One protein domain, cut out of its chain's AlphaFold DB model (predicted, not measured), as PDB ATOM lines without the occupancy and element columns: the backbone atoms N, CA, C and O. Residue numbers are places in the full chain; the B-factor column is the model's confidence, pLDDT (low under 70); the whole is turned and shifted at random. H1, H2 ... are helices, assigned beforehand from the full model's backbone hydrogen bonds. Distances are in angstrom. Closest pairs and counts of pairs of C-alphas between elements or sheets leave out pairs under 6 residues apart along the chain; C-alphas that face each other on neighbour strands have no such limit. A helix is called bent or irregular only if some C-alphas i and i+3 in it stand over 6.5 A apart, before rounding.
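What this domain is: This is residues 3 to 129 of the 130 residues of an uncharacterized protein of Vigna unguiculata (UniProt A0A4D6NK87). Two long helices, H2 and H4, point much the same way on either side of a core strip made by residues 12 to 15 and 61 to 64, with the irregular helix H3 and short H1 toward one end. A long tail, residues 102 to 123, leads away from this body to the small helix H5 and makes much of the length, while residues 4 to 9 stick out. The printed part has 127 residues, with five named helices, H1 to H5 in chain order, and no named strand. The class is all helix, though just 58 residues are in named elements. The whole is only just extended, close to loose, with a radius of gyration of the C-alphas of 21.0 A and spans of 71 by 36 by 26 A.

Where its parts are: H2, the longest helix, covers residues 41 to 58 and 25.5 A, beginning at C-alpha 41 (18.626, 37.765, 92.593). H3 is residues 65 to 76, 11.0 A, irregular, with C-alphas 71 and 74 8.5 A apart. H4 is residues 85 to 101, 24.4 A. H1 is residues 21 to 26. H5, residues 124 to 128, ends at C-alpha 128 (55.737, 5.793, 111.365).

How they stand to each other: H2 and H3, a helical hairpin, only just touch, with 3 pairs of C-alphas within 8 A, the closest Ala 48 and Trp 66 at 6.4 A. H3 and H4, also a helical hairpin, touch at C-alphas 76 and 87, 4.0 A, at a shallow tilt of 23 degrees, opposite ways; H4 uses residues 85 to 91 alone. H2 and H4 are apart. H1 is close but not clearly touching H2, C-alphas 21 and 41 being 7.1 A apart. Residues 13 to 14 pair with 62 to 63, parallel. Every O i to N i+4 pair is within hydrogen-bond range in H1, H2 and H4, against 4 of 8 in H3 and 0 of 1 in H5, where 1 of 2 O i to N i+3 pairs is.

The domain as a whole: The C-alphas farthest apart, Gln 34 and Asn 122, are 71.4 A apart. The printed part has no cut. The links H1 to H2 and H4 to H5 are long. No printed residue is under 70 in pLDDT.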
ATOM      1  N   GLN A   3      31.171  10.085  91.746       81.31
ATOM      2  CA  GLN A   3      30.877   8.825  92.444       81.31
ATOM      3  C   GLN A   3      31.187   7.554  91.628       81.31
ATOM      4  O   GLN A   3      31.544   6.527  92.192       81.31
ATOM      5  N   LYS A   4      31.136   7.605  90.288       85.12
ATOM      6  CA  LYS A   4      31.551   6.466  89.444       85.12
ATOM      7  C   LYS A   4      33.062   6.223  89.531       85.12
ATOM      8  O   LYS A   4      33.514   5.099  89.336       85.12
ATOM      9  N   ARG A   5      33.845   7.282  89.765       91.50
ATOM     10  CA  ARG A   5      35.304   7.205  89.896       91.50
ATOM     11  C   ARG A   5      35.735   6.978  91.345       91.50
ATOM     12  O   ARG A   5      36.697   6.247  91.557       91.50
ATOM     13  N   TRP A   6      35.015   7.567  92.297       91.62
ATOM     14  CA  TRP A   6      35.278   7.499  93.731       91.62
ATOM     15  C   TRP A   6      33.974   7.196  94.489       91.62
ATOM     16  O   TRP A   6      33.268   8.118  94.898       91.62
ATOM     17  N   PRO A   7      33.625   5.906  94.652       88.25
ATOM     18  CA  PRO A   7      32.332   5.495  95.210       88.25
ATOM     19  C   PRO A   7      32.083   5.946  96.652       88.25
ATOM     20  O   PRO A   7      30.935   6.035  97.067       88.25
ATOM     21  N   THR A   8      33.144   6.228  97.406       88.94
ATOM     22  CA  THR A   8      33.087   6.657  98.811       88.94
ATOM     23  C   THR A   8      33.166   8.174  98.985       88.94
ATOM     24  O   THR A   8      33.144   8.658 100.112       88.94
ATOM     25  N   THR A   9      33.285   8.947  97.899       91.69
ATOM     26  CA  THR A   9      33.371  10.409  97.988       91.69
ATOM     27  C   THR A   9      32.019  11.011  98.344       91.69
ATOM     28  O   THR A   9      31.051  10.882  97.590       91.69
ATOM     29  N   LEU A  10      31.995  11.755  99.447       92.12
ATOM     30  CA  LEU A  10      30.889  12.634  99.797       92.12
ATOM     31  C   LEU A  10      30.814  13.797  98.797       92.12
ATOM     32  O   LEU A  10      31.799  14.501  98.569       92.12
ATOM     33  N   VAL A  11      29.641  13.999  98.202       95.31
ATOM     34  CA  VAL A  11      29.366  15.126  97.303       95.31
ATOM     35  C   VAL A  11      28.371  16.042  97.993       95.31
ATOM     36  O   VAL A  11      27.270  15.615  98.319       95.31
ATOM     37  N   LEU A  12      28.758  17.300  98.183       96.94
ATOM     38  CA  LEU A  12      27.918  18.349  98.744       96.94
ATOM     39  C   LEU A  12      27.645  19.401  97.672       96.94
ATOM     40  O   LEU A  12      28.586  19.916  97.065       96.94
ATOM     41  N   LEU A  13      26.375  19.737  97.447       98.19
ATOM     42  CA  LEU A  13      26.016  20.880  96.610       98.19
ATOM     43  C   LEU A  13      25.838  22.142  97.452       98.19
ATOM     44  O   LEU A  13      25.408  22.099  98.601       98.19
ATOM     45  N   ILE A  14      26.153  23.287  96.860       98.69
ATOM     46  CA  ILE A  14      25.969  24.601  97.472       98.69
ATOM     47  C   ILE A  14      25.215  25.449  96.451       98.69
ATOM     48  O   ILE A  14      25.628  25.547  95.294       98.69
ATOM     49  N   THR A  15      24.078  26.019  96.839       98.75
ATOM     50  CA  THR A  15      23.340  26.935  95.958       98.75
ATOM     51  C   THR A  15      24.131  28.234  95.774       98.75
ATOM     52  O   THR A  15      24.873  28.620  96.681       98.75
ATOM     53  N   PRO A  16      23.950  28.979  94.668       98.25
ATOM     54  CA  PRO A  16      24.466  30.344  94.612       98.25
ATOM     55  C   PRO A  16      23.927  31.173  95.800       98.25
ATOM     56  O   PRO A  16      22.780  30.966  96.205       98.25
ATOM     57  N   PRO A  17      24.720  32.097  96.372       98.12
ATOM     58  CA  PRO A  17      24.212  33.080  97.325       98.12
ATOM     59  C   PRO A  17      23.263  34.074  96.621       98.12
ATOM     60  O   PRO A  17      23.199  34.107  95.385       98.12
ATOM     61  N   PRO A  18      22.503  34.891  97.371       98.06
ATOM     62  CA  PRO A  18      21.707  35.955  96.776       98.06
ATOM     63  C   PRO A  18      22.592  37.016  96.106       98.06
ATOM     64  O   PRO A  18      23.775  37.145  96.411       98.06
ATOM     65  N   ILE A  19      21.988  37.810  95.224       97.06
ATOM     66  CA  ILE A  19      22.621  38.963  94.572       97.06
ATOM     67  C   ILE A  19      22.045  40.251  95.166       97.06
ATOM     68  O   ILE A  19      20.827  40.379  95.321       97.06
ATOM     69  N   ASP A  20      22.907  41.218  95.477       95.88
ATOM     70  CA  ASP A  20      22.480  42.599  95.717       95.88
ATOM     71  C   ASP A  20      22.669  43.397  94.427       95.88
ATOM     72  O   ASP A  20      23.752  43.893  94.124       95.88
ATOM     73  N   GLU A  21      21.595  43.488  93.646       94.25
ATOM     74  CA  GLU A  21      21.586  44.161  92.347       94.25
ATOM     75  C   GLU A  21      21.912  45.654  92.465       94.25
ATOM     76  O   GLU A  21      22.616  46.200  91.619       94.25
ATOM     77  N   GLU A  22      21.462  46.307  93.540       91.94
ATOM     78  CA  GLU A  22      21.707  47.729  93.785       91.94
ATOM     79  C   GLU A  22      23.202  47.978  94.004       91.94
ATOM     80  O   GLU A  22      23.805  48.852  93.371       91.94
ATOM     81  N   LEU A  23      23.821  47.176  94.874       91.50
ATOM     82  CA  LEU A  23      25.255  47.252  95.131       91.50
ATOM     83  C   LEU A  23      26.069  46.827  93.902       91.50
ATOM     84  O   LEU A  23      27.096  47.444  93.602       91.50
ATOM     85  N   ARG A  24      25.570  45.845  93.142       90.06
ATOM     86  CA  ARG A  24      26.211  45.334  91.928       90.06
ATOM     87  C   ARG A  24      26.264  46.360  90.809       90.06
ATOM     88  O   ARG A  24      27.282  46.422  90.115       90.06
ATOM     89  N   CYS A  25      25.214  47.164  90.645       89.94
ATOM     90  CA  CYS A  25      25.192  48.264  89.685       89.94
ATOM     91  C   CYS A  25      26.228  49.341  90.024       89.94
ATOM     92  O   CYS A  25      26.875  49.862  89.117       89.94
ATOM     93  N   ARG A  26      26.432  49.637  91.318       87.62
ATOM     94  CA  ARG A  26      27.454  50.598  91.778       87.62
ATOM     95  C   ARG A  26      28.883  50.107  91.545       87.62
ATOM     96  O   ARG A  26      29.764  50.922  91.303       87.62
ATOM     97  N   HIS A  27      29.099  48.793  91.585       84.94
ATOM     98  CA  HIS A  27      30.406  48.150  91.414       84.94
ATOM     99  C   HIS A  27      30.531  47.448  90.051       84.94
ATOM    100  O   HIS A  27      31.069  46.342  89.932       84.94
ATOM    101  N   SER A  28      29.981  48.047  88.992       77.88
ATOM    102  CA  SER A  28      30.142  47.503  87.641       77.88
ATOM    103  C   SER A  28      31.614  47.545  87.212       77.88
ATOM    104  O   SER A  28      32.256  48.586  87.284       77.88
ATOM    105  N   TYR A  29      32.148  46.412  86.742       72.12
ATOM    106  CA  TYR A  29      33.527  46.314  86.227       72.12
ATOM    107  C   TYR A  29      33.691  46.921  84.828       72.12
ATOM    108  O   TYR A  29      34.806  47.080  84.344       72.12
ATOM    109  N   VAL A  30      32.573  47.213  84.166       76.56
ATOM    110  CA  VAL A  30      32.499  47.832  82.841       76.56
ATOM    111  C   VAL A  30      31.558  49.027  82.909       76.56
ATOM    112  O   VAL A  30      30.704  49.085  83.800       76.56
ATOM    113  N   GLU A  31      31.683  49.965  81.971       75.25
ATOM    114  CA  GLU A  31      30.702  51.042  81.836       75.25
ATOM    115  C   GLU A  31      29.290  50.448  81.764       75.25
ATOM    116  O   GLU A  31      29.010  49.564  80.954       75.25
ATOM    117  N   ASN A  32      28.403  50.924  82.640       76.19
ATOM    118  CA  ASN A  32      27.018  50.468  82.731       76.19
ATOM    119  C   ASN A  32      26.061  51.662  82.591       76.19
ATOM    120  O   ASN A  32      25.469  52.090  83.586       76.19
ATOM    121  N   PRO A  33      25.909  52.230  81.377       74.25
ATOM    122  CA  PRO A  33      25.033  53.378  81.143       74.25
ATOM    123  C   PRO A  33      23.569  53.098  81.496       74.25
ATOM    124  O   PRO A  33      22.822  54.019  81.809       74.25
ATOM    125  N   GLN A  34      23.153  51.829  81.431       78.19
ATOM    126  CA  GLN A  34      21.784  51.400  81.709       78.19
ATOM    127  C   GLN A  34      21.505  51.237  83.210       78.19
ATOM    128  O   GLN A  34      20.342  51.147  83.596       78.19
ATOM    129  N   GLY A  35      22.540  51.182  84.058       75.75
ATOM    130  CA  GLY A  35      22.392  50.978  85.499       75.75
ATOM    131  C   GLY A  35      21.734  49.645  85.869       75.75
ATOM    132  O   GLY A  35      21.151  49.538  86.946       75.75
ATOM    133  N   LEU A  36      21.797  48.643  84.985       77.69
ATOM    134  CA  LEU A  36      21.193  47.326  85.195       77.69
ATOM    135  C   LEU A  36      22.233  46.338  85.712       77.69
ATOM    136  O   LEU A  36      23.373  46.316  85.242       77.69
ATOM    137  N   SER A  37      21.843  45.493  86.660       78.88
ATOM    138  CA  SER A  37      22.719  44.422  87.110       78.88
ATOM    139  C   SER A  37      22.752  43.338  86.036       78.88
ATOM    140  O   SER A  37      21.714  42.813  85.642       78.88
ATOM    141  N   GLY A  38      23.946  42.944  85.578       81.62
ATOM    142  CA  GLY A  38      24.110  41.804  84.663       81.62
ATOM    143  C   GLY A  38      23.753  40.442  85.286       81.62
ATOM    144  O   GLY A  38      23.915  39.413  84.637       81.62
ATOM    145  N   ARG A  39      23.329  40.417  86.557       90.00
ATOM    146  CA  ARG A  39      22.855  39.245  87.308       90.00
ATOM    147  C   ARG A  39      21.695  39.662  88.206       90.00
ATOM    148  O   ARG A  39      21.821  40.676  88.886       90.00
ATOM    149  N   THR A  40      20.623  38.880  88.271       95.38
ATOM    150  CA  THR A  40      19.490  39.170  89.164       95.38
ATOM    151  C   THR A  40      19.417  38.176  90.314       95.38
ATOM    152  O   THR A  40      19.825  37.016  90.195       95.38
ATOM    153  N   ASN A  41      18.882  38.625  91.445       97.50
ATOM    154  CA  ASN A  41      18.626  37.765  92.593       97.50
ATOM    155  C   ASN A  41      17.522  36.740  92.298       97.50
ATOM    156  O   ASN A  41      17.531  35.642  92.853       97.50
ATOM    157  N   GLU A  42      16.584  37.092  91.416       97.75
ATOM    158  CA  GLU A  42      15.550  36.186  90.914       97.75
ATOM    159  C   GLU A  42      16.163  35.011  90.147       97.75
ATOM    160  O   GLU A  42      15.905  33.859  90.501       97.75
ATOM    161  N   ALA A  43      17.047  35.292  89.181       97.81
ATOM    162  CA  ALA A  43      17.757  34.255  88.440       97.81
ATOM    163  C   ALA A  43      18.631  33.409  89.377       97.81
ATOM    164  O   ALA A  43      18.619  32.182  89.296       97.81
ATOM    165  N   ALA A  44      19.338  34.025  90.334       98.19
ATOM    166  CA  ALA A  44      20.067  33.271  91.358       98.19
ATOM    167  C   ALA A  44      19.141  32.310  92.131       98.19
ATOM    168  O   ALA A  44      19.512  31.162  92.377       98.19
ATOM    169  N   GLY A  45      17.913  32.737  92.437       98.56
ATOM    170  CA  GLY A  45      16.892  31.902  93.067       98.56
ATOM    171  C   GLY A  45      16.405  30.745  92.189       98.56
ATOM    172  O   GLY A  45      16.156  29.656  92.702       98.56
ATOM    173  N   GLU A  46      16.289  30.933  90.873       98.75
ATOM    174  CA  GLU A  46      15.985  29.845  89.928       98.75
ATOM    175  C   GLU A  46      17.073  28.769  89.938       98.75
ATOM    176  O   GLU A  46      16.772  27.584  90.092       98.75
ATOM    177  N   TYR A  47      18.341  29.180  89.864       98.56
ATOM    178  CA  TYR A  47      19.476  28.260  89.935       98.56
ATOM    179  C   TYR A  47      19.603  27.594  91.312       98.56
ATOM    180  O   TYR A  47      19.954  26.416  91.385       98.56
ATOM    181  N   ALA A  48      19.274  28.297  92.401       98.75
ATOM    182  CA  ALA A  48      19.221  27.709  93.737       98.75
ATOM    183  C   ALA A  48      18.163  26.598  93.824       98.75
ATOM    184  O   ALA A  48      18.472  25.496  94.275       98.75
ATOM    185  N   ARG A  49      16.948  26.839  93.309       98.81
ATOM    186  CA  ARG A  49      15.890  25.815  93.245       98.81
ATOM    187  C   ARG A  49      16.304  24.613  92.401       98.81
ATOM    188  O   ARG A  49      16.087  23.482  92.825       98.81
ATOM    189  N   ALA A  50      16.931  24.842  91.247       98.75
ATOM    190  CA  ALA A  50      17.432  23.763  90.399       98.75
ATOM    191  C   ALA A  50      18.530  22.939  91.097       98.75
ATOM    192  O   ALA A  50      18.497  21.714  91.055       98.75
ATOM    193  N   CYS A  51      19.465  23.595  91.794       98.69
ATOM    194  CA  CYS A  51      20.510  22.935  92.579       98.69
ATOM    195  C   CYS A  51      19.917  22.032  93.676       98.69
ATOM    196  O   CYS A  51      20.308  20.872  93.797       98.69
ATOM    197  N   ILE A  52      18.922  22.526  94.421       98.75
ATOM    198  CA  ILE A  52      18.213  21.752  95.454       98.75
ATOM    199  C   ILE A  52      17.463  20.562  94.842       98.75
ATOM    200  O   ILE A  52      17.516  19.465  95.393       98.75
ATOM    201  N   ALA A  53      16.791  20.752  93.701       98.62
ATOM    202  CA  ALA A  53      16.090  19.669  93.014       98.62
ATOM    203  C   ALA A  53      17.053  18.544  92.601       98.62
ATOM    204  O   ALA A  53      16.814  17.387  92.932       98.62
ATOM    205  N   VAL A  54      18.188  18.891  91.982       98.12
ATOM    206  CA  VAL A  54      19.228  17.922  91.600       98.12
ATOM    207  C   VAL A  54      19.809  17.215  92.824       98.12
ATOM    208  O   VAL A  54      20.026  16.005  92.781       98.12
ATOM    209  N   ALA A  55      20.037  17.939  93.924       97.50
ATOM    210  CA  ALA A  55      20.491  17.340  95.176       97.50
ATOM    211  C   ALA A  55      19.504  16.272  95.676       97.50
ATOM    212  O   ALA A  55      19.914  15.161  96.015       97.50
ATOM    213  N   GLY A  56      18.203  16.583  95.643       97.81
ATOM    214  CA  GLY A  56      17.129  15.661  96.006       97.81
ATOM    215  C   GLY A  56      17.042  14.438  95.089       97.81
ATOM    216  O   GLY A  56      16.976  13.317  95.582       97.81
ATOM    217  N   GLU A  57      17.104  14.633  93.770       97.75
ATOM    218  CA  GLU A  57      17.109  13.542  92.780       97.75
ATOM    219  C   GLU A  57      18.307  12.602  92.952       97.75
ATOM    220  O   GLU A  57      18.191  11.391  92.763       97.75
ATOM    221  N   CYS A  58      19.460  13.160  93.325       94.50
ATOM    222  CA  CYS A  58      20.695  12.411  93.525       94.50
ATOM    223  C   CYS A  58      20.839  11.841  94.947       94.50
ATOM    224  O   CYS A  58      21.779  11.086  95.190       94.50
ATOM    225  N   GLY A  59      19.957  12.207  95.884       95.12
ATOM    226  CA  GLY A  59      20.066  11.830  97.295       95.12
ATOM    227  C   GLY A  59      21.341  12.344  97.972       95.12
ATOM    228  O   GLY A  59      21.900  11.648  98.814       95.12
ATOM    229  N   ILE A  60      21.824  13.527  97.583       95.25
ATOM    230  CA  ILE A  60      23.040  14.147  98.132       95.25
ATOM    231  C   ILE A  60      22.703  15.396  98.955       95.25
ATOM    232  O   ILE A  60      21.705  16.069  98.677       95.25
ATOM    233  N   PRO A  61      23.524  15.748  99.958       97.75
ATOM    234  CA  PRO A  61      23.298  16.935 100.770       97.75
ATOM    235  C   PRO A  61      23.428  18.235  99.962       97.75
ATOM    236  O   PRO A  61      24.177  18.327  98.982       97.75
ATOM    237  N   VAL A  62      22.727  19.277 100.422       98.50
ATOM    238  CA  VAL A  62      22.782  20.632  99.858       98.50
ATOM    239  C   VAL A  62      22.824  21.700 100.951       98.50
ATOM    240  O   VAL A  62      22.125  21.600 101.963       98.50
ATOM    241  N   VAL A  63      23.633  22.741 100.736       98.69
ATOM    242  CA  VAL A  63      23.604  23.995 101.498       98.69
ATOM    243  C   VAL A  63      22.866  25.057 100.687       98.69
ATOM    244  O   VAL A  63      23.328  25.483  99.628       98.69
ATOM    245  N   ASP A  64      21.724  25.503 101.203       98.56
ATOM    246  CA  ASP A  64      20.902  26.558 100.606       98.56
ATOM    247  C   ASP A  64      21.336  27.946 101.102       98.56
ATOM    248  O   ASP A  64      20.740  28.538 102.009       98.56
ATOM    249  N   LEU A  65      22.424  28.452 100.521       98.62
ATOM    250  CA  LEU A  65      22.924  29.798 100.798       98.62
ATOM    251  C   LEU A  65      21.962  30.880 100.318       98.62
ATOM    252  O   LEU A  65      21.892  31.939 100.945       98.62
ATOM    253  N   TRP A  66      21.216  30.622  99.235       98.62
ATOM    254  CA  TRP A  66      20.304  31.613  98.678       98.62
ATOM    255  C   TRP A  66      19.279  32.009  99.735       98.62
ATOM    256  O   TRP A  66      19.226  33.175 100.109       98.62
ATOM    257  N   ASN A  67      18.545  31.055 100.315       98.06
ATOM    258  CA  ASN A  67      17.572  31.374 101.361       98.06
ATOM    259  C   ASN A  67      18.229  31.886 102.650       98.06
ATOM    260  O   ASN A  67      17.752  32.860 103.237       98.06
ATOM    261  N   LYS A  68      19.337  31.274 103.089       97.94
ATOM    262  CA  LYS A  68      19.988  31.633 104.362       97.94
ATOM    263  C   LYS A  68      20.464  33.076 104.403       97.94
ATOM    264  O   LYS A  68      20.299  33.747 105.418       97.94
ATOM    265  N   MET A  69      21.014  33.578 103.306       98.25
ATOM    266  CA  MET A  69      21.673  34.884 103.295       98.25
ATOM    267  C   MET A  69      20.729  36.032 102.915       98.25
ATOM    268  O   MET A  69      21.090  37.196 103.076       98.25
ATOM    269  N   GLN A  70      19.500  35.750 102.462       96.44
ATOM    270  CA  GLN A  70      18.568  36.765 101.940       96.44
ATOM    271  C   GLN A  70      18.267  37.913 102.907       96.44
ATOM    272  O   GLN A  70      18.155  39.061 102.468       96.44
ATOM    273  N   HIS A  71      18.156  37.610 104.203       94.69
ATOM    274  CA  HIS A  71      17.774  38.566 105.244       94.69
ATOM    275  C   HIS A  71      18.846  39.634 105.525       94.69
ATOM    276  O   HIS A  71      18.511  40.734 105.953       94.69
ATOM    277  N   ARG A  72      20.121  39.332 105.250       94.44
ATOM    278  CA  ARG A  72      21.271  40.221 105.486       94.44
ATOM    279  C   ARG A  72      22.228  40.281 104.295       94.44
ATOM    280  O   ARG A  72      23.405  40.583 104.449       94.44
ATOM    281  N   LYS A  73      21.726  40.046 103.078       93.06
ATOM    282  CA  LYS A  73      22.561  39.986 101.864       93.06
ATOM    283  C   LYS A  73      23.448  41.219 101.650       93.06
ATOM    284  O   LYS A  73      24.549  41.070 101.147       93.06
ATOM    285  N   LYS A  74      23.006  42.409 102.079       94.38
ATOM    286  CA  LYS A  74      23.792  43.650 101.978       94.38
ATOM    287  C   LYS A  74      25.048  43.639 102.857       94.38
ATOM    288  O   LYS A  74      26.045  44.242 102.489       94.38
ATOM    289  N   ASP A  75      25.002  42.936 103.988       96.75
ATOM    290  CA  ASP A  75      26.135  42.799 104.912       96.75
ATOM    291  C   ASP A  75      27.102  41.698 104.451       96.75
ATOM    292  O   ASP A  75      28.294  41.719 104.760       96.75
ATOM    293  N   TYR A  76      26.572  40.713 103.724       98.25
ATOM    294  CA  TYR A  76      27.311  39.534 103.292       98.25
ATOM    295  C   TYR A  76      27.994  39.680 101.934       98.25
ATOM    296  O   TYR A  76      28.784  38.809 101.577       98.25
ATOM    297  N   LEU A  77      27.703  40.738 101.174       97.44
ATOM    298  CA  LEU A  77      28.218  40.944  99.820       97.44
ATOM    299  C   LEU A  77      29.010  42.252  99.739       97.44
ATOM    300  O   LEU A  77      28.487  43.312 100.067       97.44
ATOM    301  N   SER A  78      30.261  42.190  99.282       96.12
ATOM    302  CA  SER A  78      31.165  43.351  99.235       96.12
ATOM    303  C   SER A  78      30.888  44.272  98.046       96.12
ATOM    304  O   SER A  78      30.962  45.491  98.165       96.12
ATOM    305  N   ASP A  79      30.528  43.689  96.905       93.69
ATOM    306  CA  ASP A  79      30.256  44.381  95.638       93.69
ATOM    307  C   ASP A  79      28.904  43.969  95.025       93.69
ATOM    308  O   ASP A  79      28.638  44.183  93.841       93.69
ATOM    309  N   GLY A  80      28.051  43.345  95.838       94.44
ATOM    310  CA  GLY A  80      26.769  42.769  95.438       94.44
ATOM    311  C   GLY A  80      26.857  41.380  94.800       94.44
ATOM    312  O   GLY A  80      25.821  40.842  94.405       94.44
ATOM    313  N   LEU A  81      28.057  40.789  94.716       94.88
ATOM    314  CA  LEU A  81      28.301  39.436  94.205       94.88
ATOM    315  C   LEU A  81      29.265  38.621  95.085       94.88
ATOM    316  O   LEU A  81      28.951  37.486  95.432       94.88
ATOM    317  N   HIS A  82      30.436  39.163  95.416       96.50
ATOM    318  CA  HIS A  82      31.456  38.473  96.204       96.50
ATOM    319  C   HIS A  82      31.177  38.586  97.701       96.50
ATOM    320  O   HIS A  82      30.694  39.611  98.179       96.50
ATOM    321  N   LEU A  83      31.511  37.531  98.446       98.38
ATOM    322  CA  LEU A  83      31.267  37.464  99.883       98.38
ATOM    323  C   LEU A  83      32.200  38.398 100.669       98.38
ATOM    324  O   LEU A  83      33.391  38.502 100.368       98.38
ATOM    325  N   THR A  84      31.667  39.036 101.708       98.50
ATOM    326  CA  THR A  84      32.455  39.674 102.775       98.50
ATOM    327  C   THR A  84      33.040  38.617 103.719       98.50
ATOM    328  O   THR A  84      32.779  37.423 103.572       98.50
ATOM    329  N   GLU A  85      33.823  39.035 104.716       98.50
ATOM    330  CA  GLU A  85      34.274  38.150 105.801       98.50
ATOM    331  C   GLU A  85      33.088  37.460 106.496       98.50
ATOM    332  O   GLU A  85      33.028  36.234 106.527       98.50
ATOM    333  N   SER A  86      32.086  38.230 106.929       98.25
ATOM    334  CA  SER A  86      30.871  37.689 107.553       98.25
ATOM    335  C   SER A  86      30.038  36.833 106.590       98.25
ATOM    336  O   SER A  86      29.394  35.875 107.006       98.25
ATOM    337  N   GLY A  87      30.060  37.137 105.287       98.44
ATOM    338  CA  GLY A  87      29.455  36.285 104.265       98.44
ATOM    339  C   GLY A  87      30.148  34.924 104.151       98.44
ATOM    340  O   GLY A  87      29.471  33.903 104.052       98.44
ATOM    341  N   ASN A  88      31.483  34.895 104.199       98.69
ATOM    342  CA  ASN A  88      32.261  33.653 104.189       98.69
ATOM    343  C   ASN A  88      32.103  32.854 105.490       98.69
ATOM    344  O   ASN A  88      32.078  31.627 105.433       98.69
ATOM    345  N   GLU A  89      31.952  33.522 106.635       98.56
ATOM    346  CA  GLU A  89      31.675  32.872 107.921       98.56
ATOM    347  C   GLU A  89      30.386  32.039 107.857       98.56
ATOM    348  O   GLU A  89      30.407  30.854 108.183       98.56
ATOM    349  N   VAL A  90      29.299  32.593 107.304       98.38
ATOM    350  CA  VAL A  90      28.043  31.845 107.096       98.38
ATOM    351  C   VAL A  90      28.257  30.616 106.207       98.38
ATOM    352  O   VAL A  90      27.731  29.541 106.495       98.38
ATOM    353  N   VAL A  91      29.032  30.744 105.123       98.44
ATOM    354  CA  VAL A  91      29.340  29.595 104.253       98.44
ATOM    355  C   VAL A  91      30.105  28.525 105.022       98.44
ATOM    356  O   VAL A  91      29.755  27.349 104.934       98.44
ATOM    357  N   PHE A  92      31.126  28.923 105.781       98.38
ATOM    358  CA  PHE A  92      31.930  28.013 106.586       98.38
ATOM    359  C   PHE A  92      31.066  27.246 107.589       98.38
ATOM    360  O   PHE A  92      31.093  26.015 107.597       98.38
ATOM    361  N   GLU A  93      30.259  27.945 108.388       98.12
ATOM    362  CA  GLU A  93      29.411  27.325 109.409       98.12
ATOM    363  C   GLU A  93      28.445  26.299 108.807       98.12
ATOM    364  O   GLU A  93      28.317  25.179 109.311       98.12
ATOM    365  N   GLU A  94      27.797  26.645 107.696       98.25
ATOM    366  CA  GLU A  94      26.812  25.779 107.052       98.25
ATOM    367  C   GLU A  94      27.443  24.573 106.361       98.25
ATOM    368  O   GLU A  94      26.910  23.464 106.451       98.25
ATOM    369  N   VAL A  95      28.594  24.759 105.710       97.69
ATOM    370  CA  VAL A  95      29.338  23.658 105.088       97.69
ATOM    371  C   VAL A  95      29.869  22.712 106.158       97.69
ATOM    372  O   VAL A  95      29.631  21.512 106.062       97.69
ATOM    373  N   ILE A  96      30.524  23.218 107.206       96.88
ATOM    374  CA  ILE A  96      31.064  22.380 108.287       96.88
ATOM    375  C   ILE A  96      29.950  21.623 109.002       96.88
ATOM    376  O   ILE A  96      30.092  20.429 109.269       96.88
ATOM    377  N   LYS A  97      28.820  22.281 109.279       96.94
ATOM    378  CA  LYS A  97      27.645  21.612 109.837       96.94
ATOM    379  C   LYS A  97      27.165  20.486 108.923       96.94
ATOM    380  O   LYS A  97      26.939  19.380 109.401       96.94
ATOM    381  N   LYS A  98      27.041  20.744 107.618       97.31
ATOM    382  CA  LYS A  98      26.552  19.742 106.668       97.31
ATOM    383  C   LYS A  98      27.518  18.571 106.505       97.31
ATOM    384  O   LYS A  98      27.070  17.438 106.468       97.31
ATOM    385  N   LEU A  99      28.825  18.824 106.470       95.88
ATOM    386  CA  LEU A  99      29.840  17.767 106.462       95.88
ATOM    387  C   LEU A  99      29.759  16.911 107.733       95.88
ATOM    388  O   LEU A  99      29.795  15.685 107.641       95.88
ATOM    389  N   ARG A 100      29.569  17.541 108.901       95.56
ATOM    390  CA  ARG A 100      29.421  16.838 110.183       95.56
ATOM    391  C   ARG A 100      28.183  15.941 110.210       95.56
ATOM    392  O   ARG A 100      28.286  14.814 110.686       95.56
ATOM    393  N   ASP A 101      27.051  16.418 109.688       95.31
ATOM    394  CA  ASP A 101      25.814  15.626 109.556       95.31
ATOM    395  C   ASP A 101      26.043  14.351 108.711       95.31
ATOM    396  O   ASP A 101      25.424  13.321 108.963       95.31
ATOM    397  N   GLU A 102      26.970  14.408 107.751       94.19
ATOM    398  CA  GLU A 102      27.369  13.302 106.864       94.19
ATOM    399  C   GLU A 102      28.540  12.466 107.425       94.19
ATOM    400  O   GLU A 102      29.120  11.632 106.728       94.19
ATOM    401  N   GLY A 103      28.921  12.689 108.687       92.69
ATOM    402  CA  GLY A 103      29.982  11.946 109.376       92.69
ATOM    403  C   GLY A 103      31.407  12.422 109.082       92.69
ATOM    404  O   GLY A 103      32.365  11.827 109.585       92.69
ATOM    405  N   LEU A 104      31.577  13.504 108.317       92.62
ATOM    406  CA  LEU A 104      32.877  14.123 108.064       92.62
ATOM    407  C   LEU A 104      33.092  15.314 109.003       92.62
ATOM    408  O   LEU A 104      32.473  16.367 108.883       92.62
ATOM    409  N   SER A 105      34.005  15.152 109.947       92.00
ATOM    410  CA  SER A 105      34.336  16.141 110.966       92.00
ATOM    411  C   SER A 105      35.842  16.170 111.181       92.00
ATOM    412  O   SER A 105      36.532  15.219 110.823       92.00
ATOM    413  N   LEU A 106      36.359  17.240 111.786       86.81
ATOM    414  CA  LEU A 106      37.784  17.314 112.125       86.81
ATOM    415  C   LEU A 106      38.201  16.159 113.042       86.81
ATOM    416  O   LEU A 106      39.321  15.678 112.947       86.81
ATOM    417  N   GLU A 107      37.280  15.690 113.883       87.69
ATOM    418  CA  GLU A 107      37.509  14.592 114.816       87.69
ATOM    419  C   GLU A 107      37.454  13.207 114.149       87.69
ATOM    420  O   GLU A 107      38.015  12.253 114.683       87.69
ATOM    421  N   SER A 108      36.767  13.074 113.007       87.62
ATOM    422  CA  SER A 108      36.616  11.796 112.291       87.62
ATOM    423  C   SER A 108      37.602  11.611 111.138       87.62
ATOM    424  O   SER A 108      37.730  10.497 110.628       87.62
ATOM    425  N   ILE A 109      38.297  12.672 110.721       87.69
ATOM    426  CA  ILE A 109      39.324  12.598 109.680       87.69
ATOM    427  C   ILE A 109      40.603  11.996 110.285       87.69
ATOM    428  O   ILE A 109      41.115  12.537 111.268       87.69
ATOM    429  N   PRO A 110      41.134  10.892 109.726       85.69
ATOM    430  CA  PRO A 110      42.383  10.319 110.204       85.69
ATOM    431  C   PRO A 110      43.539  11.285 109.945       85.69
ATOM    432  O   PRO A 110      43.574  11.977 108.927       85.69
ATOM    433  N   VAL A 111      44.500  11.315 110.862       87.56
ATOM    434  CA  VAL A 111      45.750  12.039 110.636       87.56
ATOM    435  C   VAL A 111      46.618  11.189 109.712       87.56
ATOM    436  O   VAL A 111      46.860  10.020 110.003       87.56
ATOM    437  N   ASP A 112      47.075  11.763 108.598       88.81
ATOM    438  CA  ASP A 112      47.875  11.031 107.604       88.81
ATOM    439  C   ASP A 112      49.251  10.604 108.138       88.81
ATOM    440  O   ASP A 112      49.853   9.660 107.632       88.81
ATOM    441  N   LEU A 113      49.770  11.334 109.130       90.69
ATOM    442  CA  LEU A 113      51.099  11.157 109.708       90.69
ATOM    443  C   LEU A 113      51.046  11.341 111.232       90.69
ATOM    444  O   LEU A 113      50.131  11.989 111.739       90.69
ATOM    445  N   PRO A 114      52.045  10.842 111.974       91.88
ATOM    446  CA  PRO A 114      52.129  11.047 113.414       91.88
ATOM    447  C   PRO A 114      52.159  12.531 113.783       91.88
ATOM    448  O   PRO A 114      52.739  13.358 113.068       91.88
ATOM    449  N   LEU A 115      51.578  12.877 114.934       90.56
ATOM    450  CA  LEU A 115      51.713  14.226 115.468       90.56
ATOM    451  C   LEU A 115      53.171  14.465 115.851       90.56
ATOM    452  O   LEU A 115      53.823  13.600 116.423       90.56
ATOM    453  N   ILE A 116      53.678  15.676 115.605       91.81
ATOM    454  CA  ILE A 116      55.072  16.017 115.934       91.81
ATOM    455  C   ILE A 116      55.397  15.820 117.420       91.81
ATOM    456  O   ILE A 116      56.531  15.510 117.769       91.81
ATOM    457  N   ALA A 117      54.393  15.982 118.287       93.31
ATOM    458  CA  ALA A 117      54.508  15.758 119.722       93.31
ATOM    459  C   ALA A 117      54.729  14.278 120.087       93.31
ATOM    460  O   ALA A 117      55.273  14.002 121.153       93.31
ATOM    461  N   ASP A 118      54.353  13.357 119.198       91.94
ATOM    462  CA  ASP A 118      54.457  11.908 119.392       91.94
ATOM    463  C   ASP A 118      55.736  11.325 118.755       91.94
ATOM    464  O   ASP A 118      56.007  10.129 118.869       91.94
ATOM    465  N   ILE A 119      56.553  12.159 118.097       95.06
ATOM    466  CA  ILE A 119      57.819  11.748 117.480       95.06
ATOM    467  C   ILE A 119      58.945  11.836 118.518       95.06
ATOM    468  O   ILE A 119      59.330  12.926 118.943       95.06
ATOM    469  N   ASP A 120      59.525  10.690 118.886       94.75
ATOM    470  CA  ASP A 120      60.746  10.653 119.699       94.75
ATOM    471  C   ASP A 120      61.923  11.226 118.885       94.75
ATOM    472  O   ASP A 120      62.280  10.657 117.852       94.75
ATOM    473  N   PRO A 121      62.576  12.321 119.315       94.75
ATOM    474  CA  PRO A 121      63.698  12.894 118.574       94.75
ATOM    475  C   PRO A 121      64.917  11.963 118.498       94.75
ATOM    476  O   PRO A 121      65.761  12.146 117.621       94.75
ATOM    477  N   ASN A 122      65.029  10.980 119.398       96.62
ATOM    478  CA  ASN A 122      66.110   9.996 119.392       96.62
ATOM    479  C   ASN A 122      65.764   8.735 118.585       96.62
ATOM    480  O   ASN A 122      66.675   7.993 118.219       96.62
ATOM    481  N   ASP A 123      64.481   8.500 118.295       95.50
ATOM    482  CA  ASP A 123      64.001   7.388 117.468       95.50
ATOM    483  C   ASP A 123      62.753   7.787 116.648       95.50
ATOM    484  O   ASP A 123      61.643   7.293 116.873       95.50
ATOM    485  N   PRO A 124      62.901   8.712 115.680       92.69
ATOM    486  CA  PRO A 124      61.759   9.335 115.015       92.69
ATOM    487  C   PRO A 124      61.001   8.380 114.091       92.69
ATOM    488  O   PRO A 124      59.812   8.577 113.848       92.69
ATOM    489  N   LEU A 125      61.665   7.339 113.572       94.00
ATOM    490  CA  LEU A 125      61.047   6.380 112.650       94.00
ATOM    491  C   LEU A 125      60.009   5.497 113.340       94.00
ATOM    492  O   LEU A 125      59.083   5.039 112.676       94.00
ATOM    493  N   LYS A 126      60.126   5.296 114.657       93.56
ATOM    494  CA  LYS A 126      59.200   4.470 115.433       93.56
ATOM    495  C   LYS A 126      57.745   4.922 115.304       93.56
ATOM    496  O   LYS A 126      56.864   4.073 115.235       93.56
ATOM    497  N   ALA A 127      57.502   6.229 115.224       91.38
ATOM    498  CA  ALA A 127      56.158   6.785 115.102       91.38
ATOM    499  C   ALA A 127      55.481   6.454 113.753       91.38
ATOM    500  O   ALA A 127      54.267   6.522 113.660       91.38
ATOM    501  N   PHE A 128      56.242   6.072 112.719       89.62
ATOM    502  CA  PHE A 128      55.737   5.793 111.365       89.62
ATOM    503  C   PHE A 128      55.574   4.289 111.063       89.62
ATOM    504  O   PHE A 128      55.393   3.919 109.905       89.62
ATOM    505  N   LEU A 129      55.727   3.414 112.066       84.69
ATOM    506  CA  LEU A 129      55.661   1.951 111.905       84.69
ATOM    507  C   LEU A 129      54.281   1.345 112.227       84.69
ATOM    508  O   LEU A 129      54.128   0.128 112.101       84.69
TER     509      LEU A 129